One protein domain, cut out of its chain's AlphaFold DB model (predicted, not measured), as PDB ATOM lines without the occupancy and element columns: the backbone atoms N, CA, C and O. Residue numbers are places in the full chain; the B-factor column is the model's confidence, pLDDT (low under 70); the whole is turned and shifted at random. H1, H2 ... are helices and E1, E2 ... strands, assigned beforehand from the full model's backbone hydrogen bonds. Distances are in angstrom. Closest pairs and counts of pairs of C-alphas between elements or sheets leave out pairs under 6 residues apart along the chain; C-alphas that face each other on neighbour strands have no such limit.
ATOM      1  N   ASP A   4     370.415 227.880 384.224       74.81
ATOM      2  CA  ASP A   4     369.522 228.819 383.548       74.81
ATOM      3  C   ASP A   4     370.142 230.214 383.404       74.81
ATOM      4  O   ASP A   4     370.017 230.835 382.352       74.81
ATOM      5  N   GLU A   5     370.900 230.675 384.401       71.94
ATOM      6  CA  GLU A   5     371.649 231.937 384.325       71.94
ATOM      7  C   GLU A   5     372.780 231.872 383.290       71.94
ATOM      8  O   GLU A   5     372.964 232.812 382.524       71.94
ATOM      9  N   VAL A   6     373.498 230.743 383.211       71.00
ATOM     10  CA  VAL A   6     374.539 230.512 382.190       71.00
ATOM     11  C   VAL A   6     373.930 230.500 380.788       71.00
ATOM     12  O   VAL A   6     374.472 231.122 379.877       71.00
ATOM     13  N   LYS A   7     372.792 229.820 380.610       69.81
ATOM     14  CA  LYS A   7     372.084 229.749 379.326       69.81
ATOM     15  C   LYS A   7     371.583 231.122 378.876       69.81
ATOM     16  O   LYS A   7     371.689 231.445 377.697       69.81
ATOM     17  N   LYS A   8     371.089 231.931 379.815       70.19
ATOM     18  CA  LYS A   8     370.639 233.302 379.561       70.19
ATOM     19  C   LYS A   8     371.803 234.208 379.145       70.19
ATOM     20  O   LYS A   8     371.723 234.838 378.101       70.19
ATOM     21  N   LEU A   9     372.926 234.154 379.867       69.56
ATOM     22  CA  LEU A   9     374.141 234.904 379.515       69.56
ATOM     23  C   LEU A   9     374.689 234.542 378.128       69.56
ATOM     24  O   LEU A   9     375.140 235.415 377.397       69.56
ATOM     25  N   TRP A  10     374.654 233.253 377.770       72.25
ATOM     26  CA  TRP A  10     375.056 232.797 376.440       72.25
ATOM     27  C   TRP A  10     374.120 233.329 375.356       72.25
ATOM     28  O   TRP A  10     374.603 233.785 374.331       72.25
ATOM     29  N   MET A  11     372.801 233.294 375.567       68.88
ATOM     30  CA  MET A  11     371.827 233.796 374.588       68.88
ATOM     31  C   MET A  11     371.881 235.319 374.402       68.88
ATOM     32  O   MET A  11     371.592 235.788 373.303       68.88
ATOM     33  N   ASP A  12     372.285 236.060 375.433       78.06
ATOM     34  CA  ASP A  12     372.377 237.524 375.412       78.06
ATOM     35  C   ASP A  12     373.725 238.041 374.860       78.06
ATOM     36  O   ASP A  12     373.913 239.254 374.739       78.06
ATOM     37  N   SER A  13     374.671 237.159 374.498       84.94
ATOM     38  CA  SER A  13     375.937 237.590 373.893       84.94
ATOM     39  C   SER A  13     375.775 237.965 372.407       84.94
ATOM     40  O   SER A  13     375.031 237.296 371.674       84.94
ATOM     41  N   PRO A  14     376.485 238.999 371.912       81.12
ATOM     42  CA  PRO A  14     376.422 239.412 370.507       81.12
ATOM     43  C   PRO A  14     376.737 238.280 369.516       81.12
ATOM     44  O   PRO A  14     376.089 238.162 368.476       81.12
ATOM     45  N   GLU A  15     377.692 237.410 369.848       83.88
ATOM     46  CA  GLU A  15     378.118 236.291 369.005       83.88
ATOM     47  C   GLU A  15     377.019 235.232 368.864       83.88
ATOM     48  O   GLU A  15     376.781 234.712 367.770       83.88
ATOM     49  N   SER A  16     376.309 234.936 369.953       82.44
ATOM     50  CA  SER A  16     375.210 233.970 369.956       82.44
ATOM     51  C   SER A  16     374.005 234.488 369.184       82.44
ATOM     52  O   SER A  16     373.410 233.744 368.401       82.44
ATOM     53  N   LEU A  17     373.673 235.773 369.336       81.25
ATOM     54  CA  LEU A  17     372.624 236.424 368.547       81.25
ATOM     55  C   LEU A  17     372.956 236.394 367.053       81.25
ATOM     56  O   LEU A  17     372.099 236.051 366.234       81.25
ATOM     57  N   GLN A  18     374.209 236.680 366.690       84.19
ATOM     58  CA  GLN A  18     374.664 236.607 365.305       84.19
ATOM     59  C   GLN A  18     374.565 235.182 364.745       84.19
ATOM     60  O   GLN A  18     374.093 234.993 363.621       84.19
ATOM     61  N   PHE A  19     374.963 234.173 365.523       85.38
ATOM     62  CA  PHE A  19     374.828 232.769 365.137       85.38
ATOM     63  C   PHE A  19     373.361 232.376 364.909       85.38
ATOM     64  O   PHE A  19     373.035 231.800 363.871       85.38
ATOM     65  N   LEU A  20     372.466 232.729 365.837       86.56
ATOM     66  CA  LEU A  20     371.032 232.448 365.721       86.56
ATOM     67  C   LEU A  20     370.410 233.140 364.506       86.56
ATOM     68  O   LEU A  20     369.607 232.530 363.795       86.56
ATOM     69  N   ASN A  21     370.804 234.384 364.228       88.25
ATOM     70  CA  ASN A  21     370.353 235.115 363.050       88.25
ATOM     71  C   ASN A  21     370.813 234.420 361.760       88.25
ATOM     72  O   ASN A  21     370.004 234.141 360.876       88.25
ATOM     73  N   ASN A  22     372.093 234.050 361.676       90.12
ATOM     74  CA  ASN A  22     372.642 233.333 360.524       90.12
ATOM     75  C   ASN A  22     371.958 231.973 360.315       90.12
ATOM     76  O   ASN A  22     371.601 231.625 359.188       90.12
ATOM     77  N   ALA A  23     371.711 231.226 361.394       91.00
ATOM     78  CA  ALA A  23     370.971 229.971 361.341       91.00
ATOM     79  C   ALA A  23     369.536 230.186 360.839       91.00
ATOM     80  O   ALA A  23     369.083 229.473 359.946       91.00
ATOM     81  N   THR A  24     368.842 231.204 361.354       94.12
ATOM     82  CA  THR A  24     367.475 231.557 360.937       94.12
ATOM     83  C   THR A  24     367.419 231.905 359.452       94.12
ATOM     84  O   THR A  24     366.591 231.356 358.724       94.12
ATOM     85  N   LYS A  25     368.339 232.747 358.965       95.19
ATOM     86  CA  LYS A  25     368.455 233.077 357.536       95.19
ATOM     87  C   LYS A  25     368.654 231.826 356.686       95.19
ATOM     88  O   LYS A  25     367.967 231.651 355.680       95.19
ATOM     89  N   PHE A  26     369.547 230.930 357.109       95.12
ATOM     90  CA  PHE A  26     369.786 229.672 356.411       95.12
ATOM     91  C   PHE A  26     368.532 228.785 356.376       95.12
ATOM     92  O   PHE A  26     368.174 228.280 355.313       95.12
ATOM     93  N   TYR A  27     367.826 228.623 357.497       95.81
ATOM     94  CA  TYR A  27     366.581 227.851 357.540       95.81
ATOM     95  C   TYR A  27     365.504 228.430 356.622       95.81
ATOM     96  O   TYR A  27     364.879 227.671 355.879       95.81
ATOM     97  N   ASN A  28     365.334 229.754 356.616       97.25
ATOM     98  CA  ASN A  28     364.388 230.432 355.732       97.25
ATOM     99  C   ASN A  28     364.745 230.209 354.259       97.25
ATOM    100  O   ASN A  28     363.883 229.837 353.467       97.25
ATOM    101  N   LEU A  29     366.025 230.332 353.897       97.31
ATOM    102  CA  LEU A  29     366.493 230.041 352.542       97.31
ATOM    103  C   LEU A  29     366.202 228.588 352.132       97.31
ATOM    104  O   LEU A  29     365.683 228.330 351.048       97.31
ATOM    105  N   MET A  30     366.479 227.625 353.012       97.31
ATOM    106  CA  MET A  30     366.185 226.213 352.748       97.31
ATOM    107  C   MET A  30     364.681 225.927 352.651       97.31
ATOM    108  O   MET A  30     364.282 225.021 351.918       97.31
ATOM    109  N   MET A  31     363.846 226.676 353.375       97.44
ATOM    110  CA  MET A  31     362.390 226.606 353.263       97.44
ATOM    111  C   MET A  31     361.914 227.141 351.907       97.44
ATOM    112  O   MET A  31     361.137 226.455 351.245       97.44
ATOM    113  N   MET A  32     362.464 228.260 351.424       97.44
ATOM    114  CA  MET A  32     362.168 228.768 350.078       97.44
ATOM    115  C   MET A  32     362.506 227.738 348.990       97.44
ATOM    116  O   MET A  32     361.676 227.461 348.127       97.44
ATOM    117  N   TYR A  33     363.662 227.068 349.082       97.94
ATOM    118  CA  TYR A  33     364.009 225.979 348.157       97.94
ATOM    119  C   TYR A  33     363.044 224.782 348.229       97.94
ATOM    120  O   TYR A  33     362.799 224.133 347.214       97.94
ATOM    121  N   ARG A  34     362.473 224.474 349.405       97.56
ATOM    122  CA  ARG A  34     361.420 223.446 349.538       97.56
ATOM    123  C   ARG A  34     360.144 223.853 348.819       97.56
ATOM    124  O   ARG A  34     359.544 223.003 348.169       97.56
ATOM    125  N   CYS A  35     359.734 225.111 348.952       97.19
ATOM    126  CA  CYS A  35     358.553 225.628 348.268       97.19
ATOM    127  C   CYS A  35     358.734 225.594 346.751       97.19
ATOM    128  O   CYS A  35     357.890 225.014 346.078       97.19
ATOM    129  N   ALA A  36     359.873 226.071 346.241       96.12
ATOM    130  CA  ALA A  36     360.177 226.038 344.808       96.12
ATOM    131  C   ALA A  36     360.114 224.614 344.225       96.12
ATOM    132  O   ALA A  36     359.563 224.393 343.154       96.12
ATOM    133  N   ILE A  37     360.629 223.613 344.953       97.25
ATOM    134  CA  ILE A  37     360.504 222.210 344.528       97.25
ATOM    135  C   ILE A  37     359.047 221.767 344.450       97.25
ATOM    136  O   ILE A  37     358.695 221.082 343.497       97.25
ATOM    137  N   ARG A  38     358.225 222.101 345.452       97.12
ATOM    138  CA  ARG A  38     356.813 221.695 345.477       97.12
ATOM    139  C   ARG A  38     356.045 222.310 344.319       97.12
ATOM    140  O   ARG A  38     355.299 221.603 343.668       97.12
ATOM    141  N   GLU A  39     356.273 223.588 344.050       95.69
ATOM    142  CA  GLU A  39     355.637 224.306 342.950       95.69
ATOM    143  C   GLU A  39     355.933 223.647 341.598       95.69
ATOM    144  O   GLU A  39     355.011 223.275 340.872       95.69
ATOM    145  N   ILE A  40     357.213 223.402 341.301       95.38
ATOM    146  CA  ILE A  40     357.616 222.718 340.067       95.38
ATOM    147  C   ILE A  40     357.114 221.272 340.036       95.38
ATOM    148  O   ILE A  40     356.665 220.806 338.995       95.38
ATOM    149  N   GLN A  41     357.168 220.552 341.160       96.44
ATOM    150  CA  GLN A  41     356.669 219.180 341.236       96.44
ATOM    151  C   GLN A  41     355.175 219.116 340.908       96.44
ATOM    152  O   GLN A  41     354.792 218.308 340.076       96.44
ATOM    153  N   THR A  42     354.359 219.998 341.487       95.50
ATOM    154  CA  THR A  42     352.919 220.051 341.212       95.50
ATOM    155  C   THR A  42     352.633 220.387 339.751       95.50
ATOM    156  O   THR A  42     351.800 219.729 339.141       95.50
ATOM    157  N   LYS A  43     353.351 221.346 339.151       94.25
ATOM    158  CA  LYS A  43     353.222 221.651 337.713       94.25
ATOM    159  C   LYS A  43     353.494 220.422 336.837       94.25
ATOM    160  O   LYS A  43     352.797 220.201 335.855       94.25
ATOM    161  N   LEU A  44     354.497 219.623 337.196       95.06
ATOM    162  CA  LEU A  44     354.846 218.400 336.471       95.06
ATOM    163  C   LEU A  44     353.845 217.265 336.692       95.06
ATOM    164  O   LEU A  44     353.573 216.534 335.752       95.06
ATOM    165  N   GLU A  45     353.318 217.118 337.907       94.50
ATOM    166  CA  GLU A  45     352.273 216.137 338.226       94.50
ATOM    167  C   GLU A  45     350.974 216.454 337.469       94.50
ATOM    168  O   GLU A  45     350.360 215.553 336.917       94.50
ATOM    169  N   VAL A  46     350.607 217.734 337.341       93.06
ATOM    170  CA  VAL A  46     349.457 218.146 336.516       93.06
ATOM    171  C   VAL A  46     349.673 217.796 335.040       93.06
ATOM    172  O   VAL A  46     348.783 217.226 334.420       93.06
ATOM    173  N   LEU A  47     350.862 218.066 334.487       91.56
ATOM    174  CA  LEU A  47     351.193 217.662 333.112       91.56
ATOM    175  C   LEU A  47     351.140 216.133 332.931       91.56
ATOM    176  O   LEU A  47     350.665 215.647 331.909       91.56
ATOM    177  N   ASP A  48     351.621 215.369 333.916       92.31
ATOM    178  CA  ASP A  48     351.575 213.899 333.930       92.31
ATOM    179  C   ASP A  48     350.127 213.372 333.891       92.31
ATOM    180  O   ASP A  48     349.799 212.465 333.112       92.31
ATOM    181  N   ASP A  49     349.238 213.989 334.674       91.38
ATOM    182  CA  ASP A  49     347.809 213.676 334.703       91.38
ATOM    183  C   ASP A  49     347.129 214.005 333.361       91.38
ATOM    184  O   ASP A  49     346.381 213.177 332.832       91.38
ATOM    185  N   GLU A  50     347.421 215.166 332.765       90.12
ATOM    186  CA  GLU A  50     346.890 215.579 331.455       90.12
ATOM    187  C   GLU A  50     347.273 214.579 330.353       90.12
ATOM    188  O   GLU A  50     346.414 214.084 329.612       90.12
ATOM    189  N   PHE A  51     348.546 214.180 330.290       90.25
ATOM    190  CA  PHE A  51     349.001 213.194 329.311       90.25
ATOM    191  C   PHE A  51     348.390 211.811 329.499       90.25
ATOM    192  O   PHE A  51     348.186 211.098 328.514       90.25
ATOM    193  N   SER A  52     348.097 211.433 330.741       86.88
ATOM    194  CA  SER A  52     347.475 210.146 331.056       86.88
ATOM    195  C   SER A  52     346.031 210.050 330.552       86.88
ATOM    196  O   SER A  52     345.535 208.943 330.339       86.88
ATOM    197  N   VAL A  53     345.362 211.189 330.347       85.50
ATOM    198  CA  VAL A  53     343.982 211.260 329.846       85.50
ATOM    199  C   VAL A  53     343.932 211.386 328.323       85.50
ATOM    200  O   VAL A  53     343.110 210.731 327.682       85.50
ATOM    201  N   GLU A  54     344.783 212.229 327.737       78.69
ATOM    202  CA  GLU A  54     344.657 212.625 326.328       78.69
ATOM    203  C   GLU A  54     345.412 211.722 325.346       78.69
ATOM    204  O   GLU A  54     345.023 211.617 324.180       78.69
ATOM    205  N   ASN A  55     346.486 211.058 325.784       66.06
ATOM    206  CA  ASN A  55     347.416 210.390 324.877       66.06
ATOM    207  C   ASN A  55     347.421 208.867 325.015       66.06
ATOM    208  O   ASN A  55     347.330 208.298 326.097       66.06
ATOM    209  N   ASN A  56     347.696 208.190 323.896       70.19
ATOM    210  CA  ASN A  56     347.977 206.749 323.887       70.19
ATOM    211  C   ASN A  56     349.274 206.379 324.645       70.19
ATOM    212  O   ASN A  56     349.554 205.193 324.821       70.19
ATOM    213  N   ARG A  57     350.094 207.366 325.045       80.94
ATOM    214  CA  ARG A  57     351.325 207.174 325.825       80.94
ATOM    215  C   ARG A  57     351.554 208.332 326.798       80.94
ATOM    216  O   ARG A  57     351.331 209.482 326.429       80.94
ATOM    217  N   ASN A  58     352.100 208.026 327.974       86.25
ATOM    218  CA  ASN A  58     352.546 209.032 328.934       86.25
ATOM    219  C   ASN A  58     354.070 209.284 328.783       86.25
ATOM    220  O   ASN A  58     354.850 208.331 328.897       86.25
ATOM    221  N   PRO A  59     354.508 210.525 328.488       90.69
ATOM    222  CA  PRO A  59     355.921 210.874 328.329       90.69
ATOM    223  C   PRO A  59     356.719 210.826 329.638       90.69
ATOM    224  O   PRO A  59     357.928 210.579 329.601       90.69
ATOM    225  N   ILE A  60     356.082 211.056 330.790       93.19
ATOM    226  CA  ILE A  60     356.725 211.078 332.103       93.19
ATOM    227  C   ILE A  60     356.640 209.672 332.708       93.19
ATOM    228  O   ILE A  60     355.582 209.078 332.854       93.19
ATOM    229  N   SER A  61     357.792 209.102 333.065       92.81
ATOM    230  CA  SER A  61     357.853 207.814 333.769       92.81
ATOM    231  C   SER A  61     357.855 207.992 335.284       92.81
ATOM    232  O   SER A  61     357.228 207.220 336.002       92.81
ATOM    233  N   PHE A  62     358.620 208.965 335.788       93.69
ATOM    234  CA  PHE A  62     358.565 209.383 337.189       93.69
ATOM    235  C   PHE A  62     359.272 210.723 337.413       93.69
ATOM    236  O   PHE A  62     360.255 211.065 336.747       93.69
ATOM    237  N   ILE A  63     358.833 211.424 338.457       96.06
ATOM    238  CA  ILE A  63     359.425 212.671 338.942       96.06
ATOM    239  C   ILE A  63     360.153 212.385 340.261       96.06
ATOM    240  O   ILE A  63     359.634 211.732 341.165       96.06
ATOM    241  N   LYS A  64     361.395 212.858 340.390       96.81
ATOM    242  CA  LYS A  64     362.185 212.780 341.627       96.81
ATOM    243  C   LYS A  64     362.633 214.161 342.045       96.81
ATOM    244  O   LYS A  64     363.261 214.876 341.271       96.81
ATOM    245  N   THR A  65     362.419 214.492 343.308       97.19
ATOM    246  CA  THR A  65     362.867 215.762 343.872       97.19
ATOM    247  C   THR A  65     363.959 215.547 344.909       97.19
ATOM    248  O   THR A  65     364.071 214.497 345.549       97.19
ATOM    249  N   ARG A  66     364.844 216.534 345.045       96.12
ATOM    250  CA  ARG A  66     365.946 216.488 346.002       96.12
ATOM    251  C   ARG A  66     366.321 217.884 346.458       96.12
ATOM    252  O   ARG A  66     366.507 218.789 345.656       96.12
ATOM    253  N   ILE A  67     366.607 217.986 347.751       97.06
ATOM    254  CA  ILE A  67     367.283 219.140 348.339       97.06
ATOM    255  C   ILE A  67     368.703 218.766 348.716       97.06
ATOM    256  O   ILE A  67     368.964 217.703 349.289       97.06
ATOM    257  N   LYS A  68     369.649 219.641 348.380       96.19
ATOM    258  CA  LYS A  68     371.050 219.462 348.750       96.19
ATOM    259  C   LYS A  68     371.199 219.529 350.274       96.19
ATOM    260  O   LYS A  68     370.714 220.446 350.926       96.19
ATOM    261  N   LYS A  69     371.873 218.530 350.851       96.25
ATOM    262  CA  LYS A  69     372.143 218.489 352.295       96.25
ATOM    263  C   LYS A  69     373.037 219.676 352.699       96.25
ATOM    264  O   LYS A  69     373.963 219.965 351.937       96.25
ATOM    265  N   PRO A  70     372.859 220.278 353.891       94.75
ATOM    266  CA  PRO A  70     373.681 221.401 354.359       94.75
ATOM    267  C   PRO A  70     375.192 221.156 354.246       94.75
ATOM    268  O   PRO A  70     375.899 221.958 353.648       94.75
ATOM    269  N   ASN A  71     375.678 219.985 354.672       95.75
ATOM    270  CA  ASN A  71     377.103 219.642 354.551       95.75
ATOM    271  C   ASN A  71     377.584 219.619 353.089       95.75
ATOM    272  O   ASN A  71     378.709 219.999 352.788       95.75
ATOM    273  N   SER A  72     376.734 219.188 352.151       97.12
ATOM    274  CA  SER A  72     377.063 219.201 350.722       97.12
ATOM    275  C   SER A  72     377.026 220.606 350.114       97.12
ATOM    276  O   SER A  72     377.711 220.829 349.121       97.12
ATOM    277  N   ILE A  73     376.220 221.520 350.664       97.00
ATOM    278  CA  ILE A  73     376.216 222.946 350.301       97.00
ATOM    279  C   ILE A  73     377.536 223.569 350.765       97.00
ATOM    280  O   ILE A  73     378.279 224.093 349.937       97.00
ATOM    281  N   TYR A  74     377.866 223.403 352.050       95.94
ATOM    282  CA  TYR A  74     379.112 223.879 352.652       95.94
ATOM    283  C   TYR A  74     380.342 223.409 351.868       95.94
ATOM    284  O   TYR A  74     381.105 224.223 351.356       95.94
ATOM    285  N   ASN A  75     380.480 222.096 351.666       97.12
ATOM    286  CA  ASN A  75     381.624 221.527 350.954       97.12
ATOM    287  C   ASN A  75     381.744 222.034 349.510       97.12
ATOM    288  O   ASN A  75     382.849 222.111 348.980       97.12
ATOM    289  N   LYS A  76     380.622 222.335 348.842       96.69
ATOM    290  CA  LYS A  76     380.642 222.831 347.462       96.69
ATOM    291  C   LYS A  76     381.092 224.292 347.407       96.69
ATOM    292  O   LYS A  76     381.940 224.596 346.580       96.69
ATOM    293  N   LEU A  77     380.609 225.144 348.315       97.00
ATOM    294  CA  LEU A  77     381.068 226.535 348.424       97.00
ATOM    295  C   LEU A  77     382.550 226.624 348.784       97.00
ATOM    296  O   LEU A  77     383.291 227.353 348.134       97.00
ATOM    297  N   GLN A  78     383.005 225.812 349.738       96.44
ATOM    298  CA  GLN A  78     384.414 225.776 350.130       96.44
ATOM    299  C   GLN A  78     385.328 225.356 348.971       96.44
ATOM    300  O   GLN A  78     386.359 225.979 348.747       96.44
ATOM    301  N   LYS A  79     384.923 224.364 348.164       96.88
ATOM    302  CA  LYS A  79     385.654 223.982 346.939       96.88
ATOM    303  C   LYS A  79     385.727 225.100 345.895       96.88
ATOM    304  O   LYS A  79     386.629 225.078 345.068       96.88
ATOM    305  N   MET A  80     384.778 226.033 345.918       96.06
ATOM    306  CA  MET A  80     384.739 227.207 345.041       96.06
ATOM    307  C   MET A  80     385.432 228.431 345.666       96.06
ATOM    308  O   MET A  80     385.529 229.461 345.011       96.06
ATOM    309  N   GLY A  81     385.932 228.330 346.905       96.75
ATOM    310  CA  GLY A  81     386.588 229.433 347.611       96.75
ATOM    311  C   GLY A  81     385.624 230.468 348.199       96.75
ATOM    312  O   GLY A  81     386.008 231.621 348.367       96.75
ATOM    313  N   HIS A  82     384.378 230.082 348.493       97.00
ATOM    314  CA  HIS A  82     383.358 230.982 349.035       97.00
ATOM    315  C   HIS A  82     382.967 230.629 350.475       97.00
ATOM    316  O   HIS A  82     382.841 229.454 350.845       97.00
ATOM    317  N   ASP A  83     382.701 231.668 351.266       95.00
ATOM    318  CA  ASP A  83     382.199 231.541 352.631       95.00
ATOM    319  C   ASP A  83     380.775 230.983 352.668       95.00
ATOM    320  O   ASP A  83     379.975 231.168 351.744       95.00
ATOM    321  N   PHE A  84     380.439 230.319 353.773       94.19
ATOM    322  CA  PHE A  84     379.115 229.751 353.990       94.19
ATOM    323  C   PHE A  84     378.116 230.819 354.453       94.19
ATOM    324  O   PHE A  84     377.813 230.946 355.638       94.19
ATOM    325  N   THR A  85     377.602 231.584 353.493       94.75
ATOM    326  CA  THR A  85     376.577 232.614 353.704       94.75
ATOM    327  C   THR A  85     375.368 232.366 352.808       94.75
ATOM    328  O   THR A  85     375.472 231.711 351.767       94.75
ATOM    329  N   THR A  86     374.197 232.874 353.197       95.31
ATOM    330  CA  THR A  86     372.967 232.741 352.401       95.31
ATOM    331  C   THR A  86     373.104 233.376 351.020       95.31
ATOM    332  O   THR A  86     372.660 232.800 350.029       95.31
ATOM    333  N   GLU A  87     373.811 234.498 350.944       96.25
ATOM    334  CA  GLU A  87     374.046 235.269 349.726       96.25
ATOM    335  C   GLU A  87     374.931 234.480 348.750       96.25
ATOM    336  O   GLU A  87     374.610 234.359 347.565       96.25
ATOM    337  N   ASN A  88     376.000 233.854 349.254       97.31
ATOM    338  CA  ASN A  88     376.879 233.014 348.440       97.31
ATOM    339  C   ASN A  88     376.168 231.742 347.963       97.31
ATOM    340  O   ASN A  88     376.373 231.313 346.829       97.31
ATOM    341  N   ILE A  89     375.302 231.145 348.794       97.12
ATOM    342  CA  ILE A  89     374.490 229.992 348.380       97.12
ATOM    343  C   ILE A  89     373.633 230.360 347.167       97.12
ATOM    344  O   ILE A  89     373.646 229.627 346.183       97.12
ATOM    345  N   GLN A  90     372.906 231.478 347.226       96.00
ATOM    346  CA  GLN A  90     372.027 231.912 346.134       96.00
ATOM    347  C   GLN A  90     372.799 232.323 344.877       96.00
ATOM    348  O   GLN A  90     372.339 232.069 343.771       96.00
ATOM    349  N   THR A  91     373.972 232.934 345.047       96.38
ATOM    350  CA  THR A  91     374.766 233.460 343.927       96.38
ATOM    351  C   THR A  91     375.488 232.356 343.157       96.38
ATOM    352  O   THR A  91     375.543 232.393 341.930       96.38
ATOM    353  N   TYR A  92     376.059 231.375 343.862       96.38
ATOM    354  CA  TYR A  92     377.007 230.431 343.261       96.38
ATOM    355  C   TYR A  92     376.464 229.010 343.090       96.38
ATOM    356  O   TYR A  92     377.063 228.211 342.364       96.38
ATOM    357  N   LEU A  93     375.362 228.644 343.756       96.19
ATOM    358  CA  LEU A  93     374.831 227.281 343.707       96.19
ATOM    359  C   LEU A  93     373.498 227.197 342.960       96.19
ATOM    360  O   LEU A  93     372.439 227.475 343.509       96.19
ATOM    361  N   ASN A  94     373.548 226.637 341.754       93.81
ATOM    362  CA  ASN A  94     372.357 226.408 340.926       93.81
ATOM    363  C   ASN A  94     371.618 225.089 341.244       93.81
ATOM    364  O   ASN A  94     370.559 224.830 340.693       93.81
ATOM    365  N   ASP A  95     372.180 224.218 342.096       94.38
ATOM    366  CA  ASP A  95     371.697 222.845 342.340       94.38
ATOM    367  C   ASP A  95     371.288 222.582 343.802       94.38
ATOM    368  O   ASP A  95     371.444 221.466 344.320       94.38
ATOM    369  N   VAL A  96     370.810 223.613 344.509       97.25
ATOM    370  CA  VAL A  96     370.310 223.464 345.889       97.25
ATOM    371  C   VAL A  96     368.951 222.765 345.900       97.25
ATOM    372  O   VAL A  96     368.777 221.778 346.624       97.25
ATOM    373  N   ALA A  97     368.030 223.245 345.064       97.00
ATOM    374  CA  ALA A  97     366.765 222.606 344.739       97.00
ATOM    375  C   ALA A  97     366.891 221.905 343.384       97.00
ATOM    376  O   ALA A  97     367.261 222.532 342.398       97.00
ATOM    377  N   GLY A  98     366.624 220.600 343.338       96.19
ATOM    378  CA  GLY A  98     366.707 219.822 342.108       96.19
ATOM    379  C   GLY A  98     365.458 218.986 341.888       96.19
ATOM    380  O   GLY A  98     365.043 218.241 342.779       96.19
ATOM    381  N   VAL A  99     364.916 219.069 340.677       96.50
ATOM    382  CA  VAL A  99     363.868 218.188 340.164       96.50
ATOM    383  C   VAL A  99     364.456 217.394 339.003       96.50
ATOM    384  O   VAL A  99     365.184 217.932 338.171       96.50
ATOM    385  N   ARG A 100     364.210 216.087 338.987       95.81
ATOM    386  CA  ARG A 100     364.623 215.171 337.928       95.81
ATOM    387  C   ARG A 100     363.384 214.512 337.361       95.81
ATOM    388  O   ARG A 100     362.687 213.805 338.082       95.81
ATOM    389  N   ILE A 101     363.193 214.699 336.069       95.12
ATOM    390  CA  ILE A 101     362.156 214.040 335.291       95.12
ATOM    391  C   ILE A 101     362.835 212.895 334.551       95.12
ATOM    392  O   ILE A 101     363.937 213.061 334.019       95.12
ATOM    393  N   VAL A 102     362.226 211.718 334.587       94.00
ATOM    394  CA  VAL A 102     362.637 210.590 333.755       94.00
ATOM    395  C   VAL A 102     361.534 210.342 332.751       94.00
ATOM    396  O   VAL A 102     360.394 210.124 333.152       94.00
ATOM    397  N   CYS A 103     361.893 210.401 331.470       93.19
ATOM    398  CA  CYS A 103     360.978 210.216 330.353       93.19
ATOM    399  C   CYS A 103     361.183 208.850 329.690       93.19
ATOM    400  O   CYS A 103     362.252 208.245 329.830       93.19
ATOM    401  N   ALA A 104     360.173 208.390 328.952       88.50
ATOM    402  CA  ALA A 104     360.227 207.116 328.238       88.50
ATOM    403  C   ALA A 104     361.121 207.177 326.985       88.50
ATOM    404  O   ALA A 104     361.891 206.247 326.735       88.50
ATOM    405  N   PHE A 105     361.056 208.275 326.223       90.69
ATOM    406  CA  PHE A 105     361.829 208.473 324.994       90.69
ATOM    407  C   PHE A 105     362.601 209.800 324.990       90.69
ATOM    408  O   PHE A 105     362.350 210.695 325.793       90.69
ATOM    409  N   ILE A 106     363.560 209.930 324.066       91.06
ATOM    410  CA  ILE A 106     364.374 211.150 323.913       91.06
ATOM    411  C   ILE A 106     363.501 212.338 323.490       91.06
ATOM    412  O   ILE A 106     363.632 213.415 324.065       91.06
ATOM    413  N   ASP A 107     362.578 212.135 322.549       90.75
ATOM    414  CA  ASP A 107     361.687 213.197 322.059       90.75
ATOM    415  C   ASP A 107     360.801 213.769 323.177       90.75
ATOM    416  O   ASP A 107     360.534 214.970 323.214       90.75
ATOM    417  N   ASP A 108     360.421 212.932 324.148       91.62
ATOM    418  CA  ASP A 108     359.641 213.354 325.313       91.62
ATOM    419  C   ASP A 108     360.430 214.329 326.204       91.62
ATOM    420  O   ASP A 108     359.839 215.194 326.840       91.62
ATOM    421  N   ILE A 109     361.766 214.236 326.245       91.19
ATOM    422  CA  ILE A 109     362.607 215.174 327.011       91.19
ATOM    423  C   ILE A 109     362.454 216.589 326.450       91.19
ATOM    424  O   ILE A 109     362.291 217.540 327.215       91.19
ATOM    425  N   TYR A 110     362.500 216.724 325.125       90.69
ATOM    426  CA  TYR A 110     362.374 218.015 324.455       90.69
ATOM    427  C   TYR A 110     360.952 218.558 324.568       90.69
ATOM    428  O   TYR A 110     360.785 219.707 324.960       90.69
ATOM    429  N   MET A 111     359.936 217.717 324.358       91.50
ATOM    430  CA  MET A 111     358.536 218.113 324.531       91.50
ATOM    431  C   MET A 111     358.257 218.637 325.948       91.50
ATOM    432  O   MET A 111     357.694 219.715 326.113       91.50
ATOM    433  N   ILE A 112     358.685 217.905 326.982       91.75
ATOM    434  CA  ILE A 112     358.504 218.327 328.377       91.75
ATOM    435  C   ILE A 112     359.302 219.602 328.677       91.75
ATOM    436  O   ILE A 112     358.792 220.499 329.344       91.75
ATOM    437  N   SER A 113     360.533 219.713 328.169       91.62
ATOM    438  CA  SER A 113     361.329 220.938 328.289       91.62
ATOM    439  C   SER A 113     360.596 222.140 327.687       91.62
ATOM    440  O   SER A 113     360.496 223.182 328.330       91.62
ATOM    441  N   ASP A 114     360.041 222.003 326.488       91.75
ATOM    442  CA  ASP A 114     359.334 223.088 325.812       91.75
ATOM    443  C   ASP A 114     358.071 223.499 326.577       91.75
ATOM    444  O   ASP A 114     357.840 224.691 326.771       91.75
ATOM    445  N   LEU A 115     357.298 222.541 327.094       91.81
ATOM    446  CA  LEU A 115     356.093 222.827 327.880       91.81
ATOM    447  C   LEU A 115     356.398 223.544 329.199       91.81
ATOM    448  O   LEU A 115     355.696 224.481 329.569       91.81
ATOM    449  N   ILE A 116     357.460 223.144 329.901       90.88
ATOM    450  CA  ILE A 116     357.884 223.810 331.140       90.88
ATOM    451  C   ILE A 116     358.377 225.228 330.838       90.88
ATOM    452  O   ILE A 116     358.058 226.167 331.560       90.88
ATOM    453  N   THR A 117     359.171 225.400 329.781       90.94
ATOM    454  CA  THR A 117     359.793 226.696 329.463       90.94
ATOM    455  C   THR A 117     358.834 227.712 328.847       90.94
ATOM    456  O   THR A 117     359.158 228.897 328.822       90.94
TER     457      THR A 117
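This is residues 4 to 117 of the 133 residues of the protein "GTP pyrophosphokinase ywaC" of Coprococcus comes (UniProt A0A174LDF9). One very long, straight helix, H2, makes the long axis of a rod, and a ribbon of two strands, E1 and E2, runs alongside its residues 30 to 52, with the short helices H3 and H4 at one end of the ribbon and H5 at the other. The other end of H2 sticks out from this body with its residues 14 to 18, and the short helix H1 makes a corner with it there, its residues 4 to 10 standing free. The printed part has 114 residues, with five named helices and two named strands in the order H1, H2, E1, H3, H4, E2, H5; the sheet, of order E1 - E2, is antiparallel, and the class is mostly helix. The whole is only just extended, close to loose, with a radius of gyration of the C-alphas of 20.3 A and spans of 69 by 33 by 19 A.

H1 is residues 4 to 11, 10.5 A long, and begins with C-alpha 4 at (369.522, 228.819, 383.548). H2, residues 14 to 54, runs 60.6 A to C-alpha 54 at (344.657, 212.625, 326.328). E1 is residues 60 to 67, 21.0 A. H3 is residues 70 to 79, 14.3 A, and H4 is residues 86 to 92, 10.3 A. E2, residues 97 to 103, spans 19.8 A. H5, residues 106 to 117, spans 17.1 A and ends with C-alpha 117 at (359.793, 226.696, 329.463).

H1 and H2 are close but not clearly touching, with C-alphas 10 and 16 6.6 A apart, and only just about perpendicular at 72 degrees. The closest C-alphas of H2 and E1 are those of Asp 48 and Ile 60, 6.1 A apart; those of H2 and E2 are Tyr 33 and Ala 97, 5.5 A. E1 and E2 are antiparallel neighbours at 164 degrees, with N 64 and O 100 2.8 A apart and N 98 and O 66 2.9 A apart, within hydrogen-bond range. H3 and H4 touch at a steep tilt of 54 degrees, the same way, closest at C-alphas 77 and 89, 7.4 A. H4 only just touches H2, with 3 pairs of C-alphas within 8 A, closest at Phe 26 and Thr 86, 6.0 A; H2 does so with residues 25 to 29 alone. H2 and H3 are apart. The closest C-alphas of E2 and H5 are 103 and 109, 6.2 A; H5 is near H2. In H1, H2, H3 and H4 every O i to N i+4 pair is within hydrogen-bond range; in H5 it is 7 of 8.

The C-alphas of Glu 5 and Asn 56, the two farthest apart, are 69.6 A apart. The printed part has no cut and no long link. Mean pLDDT of the printed part is 91.1; residues 7, 9, 11 and 55 are under 70.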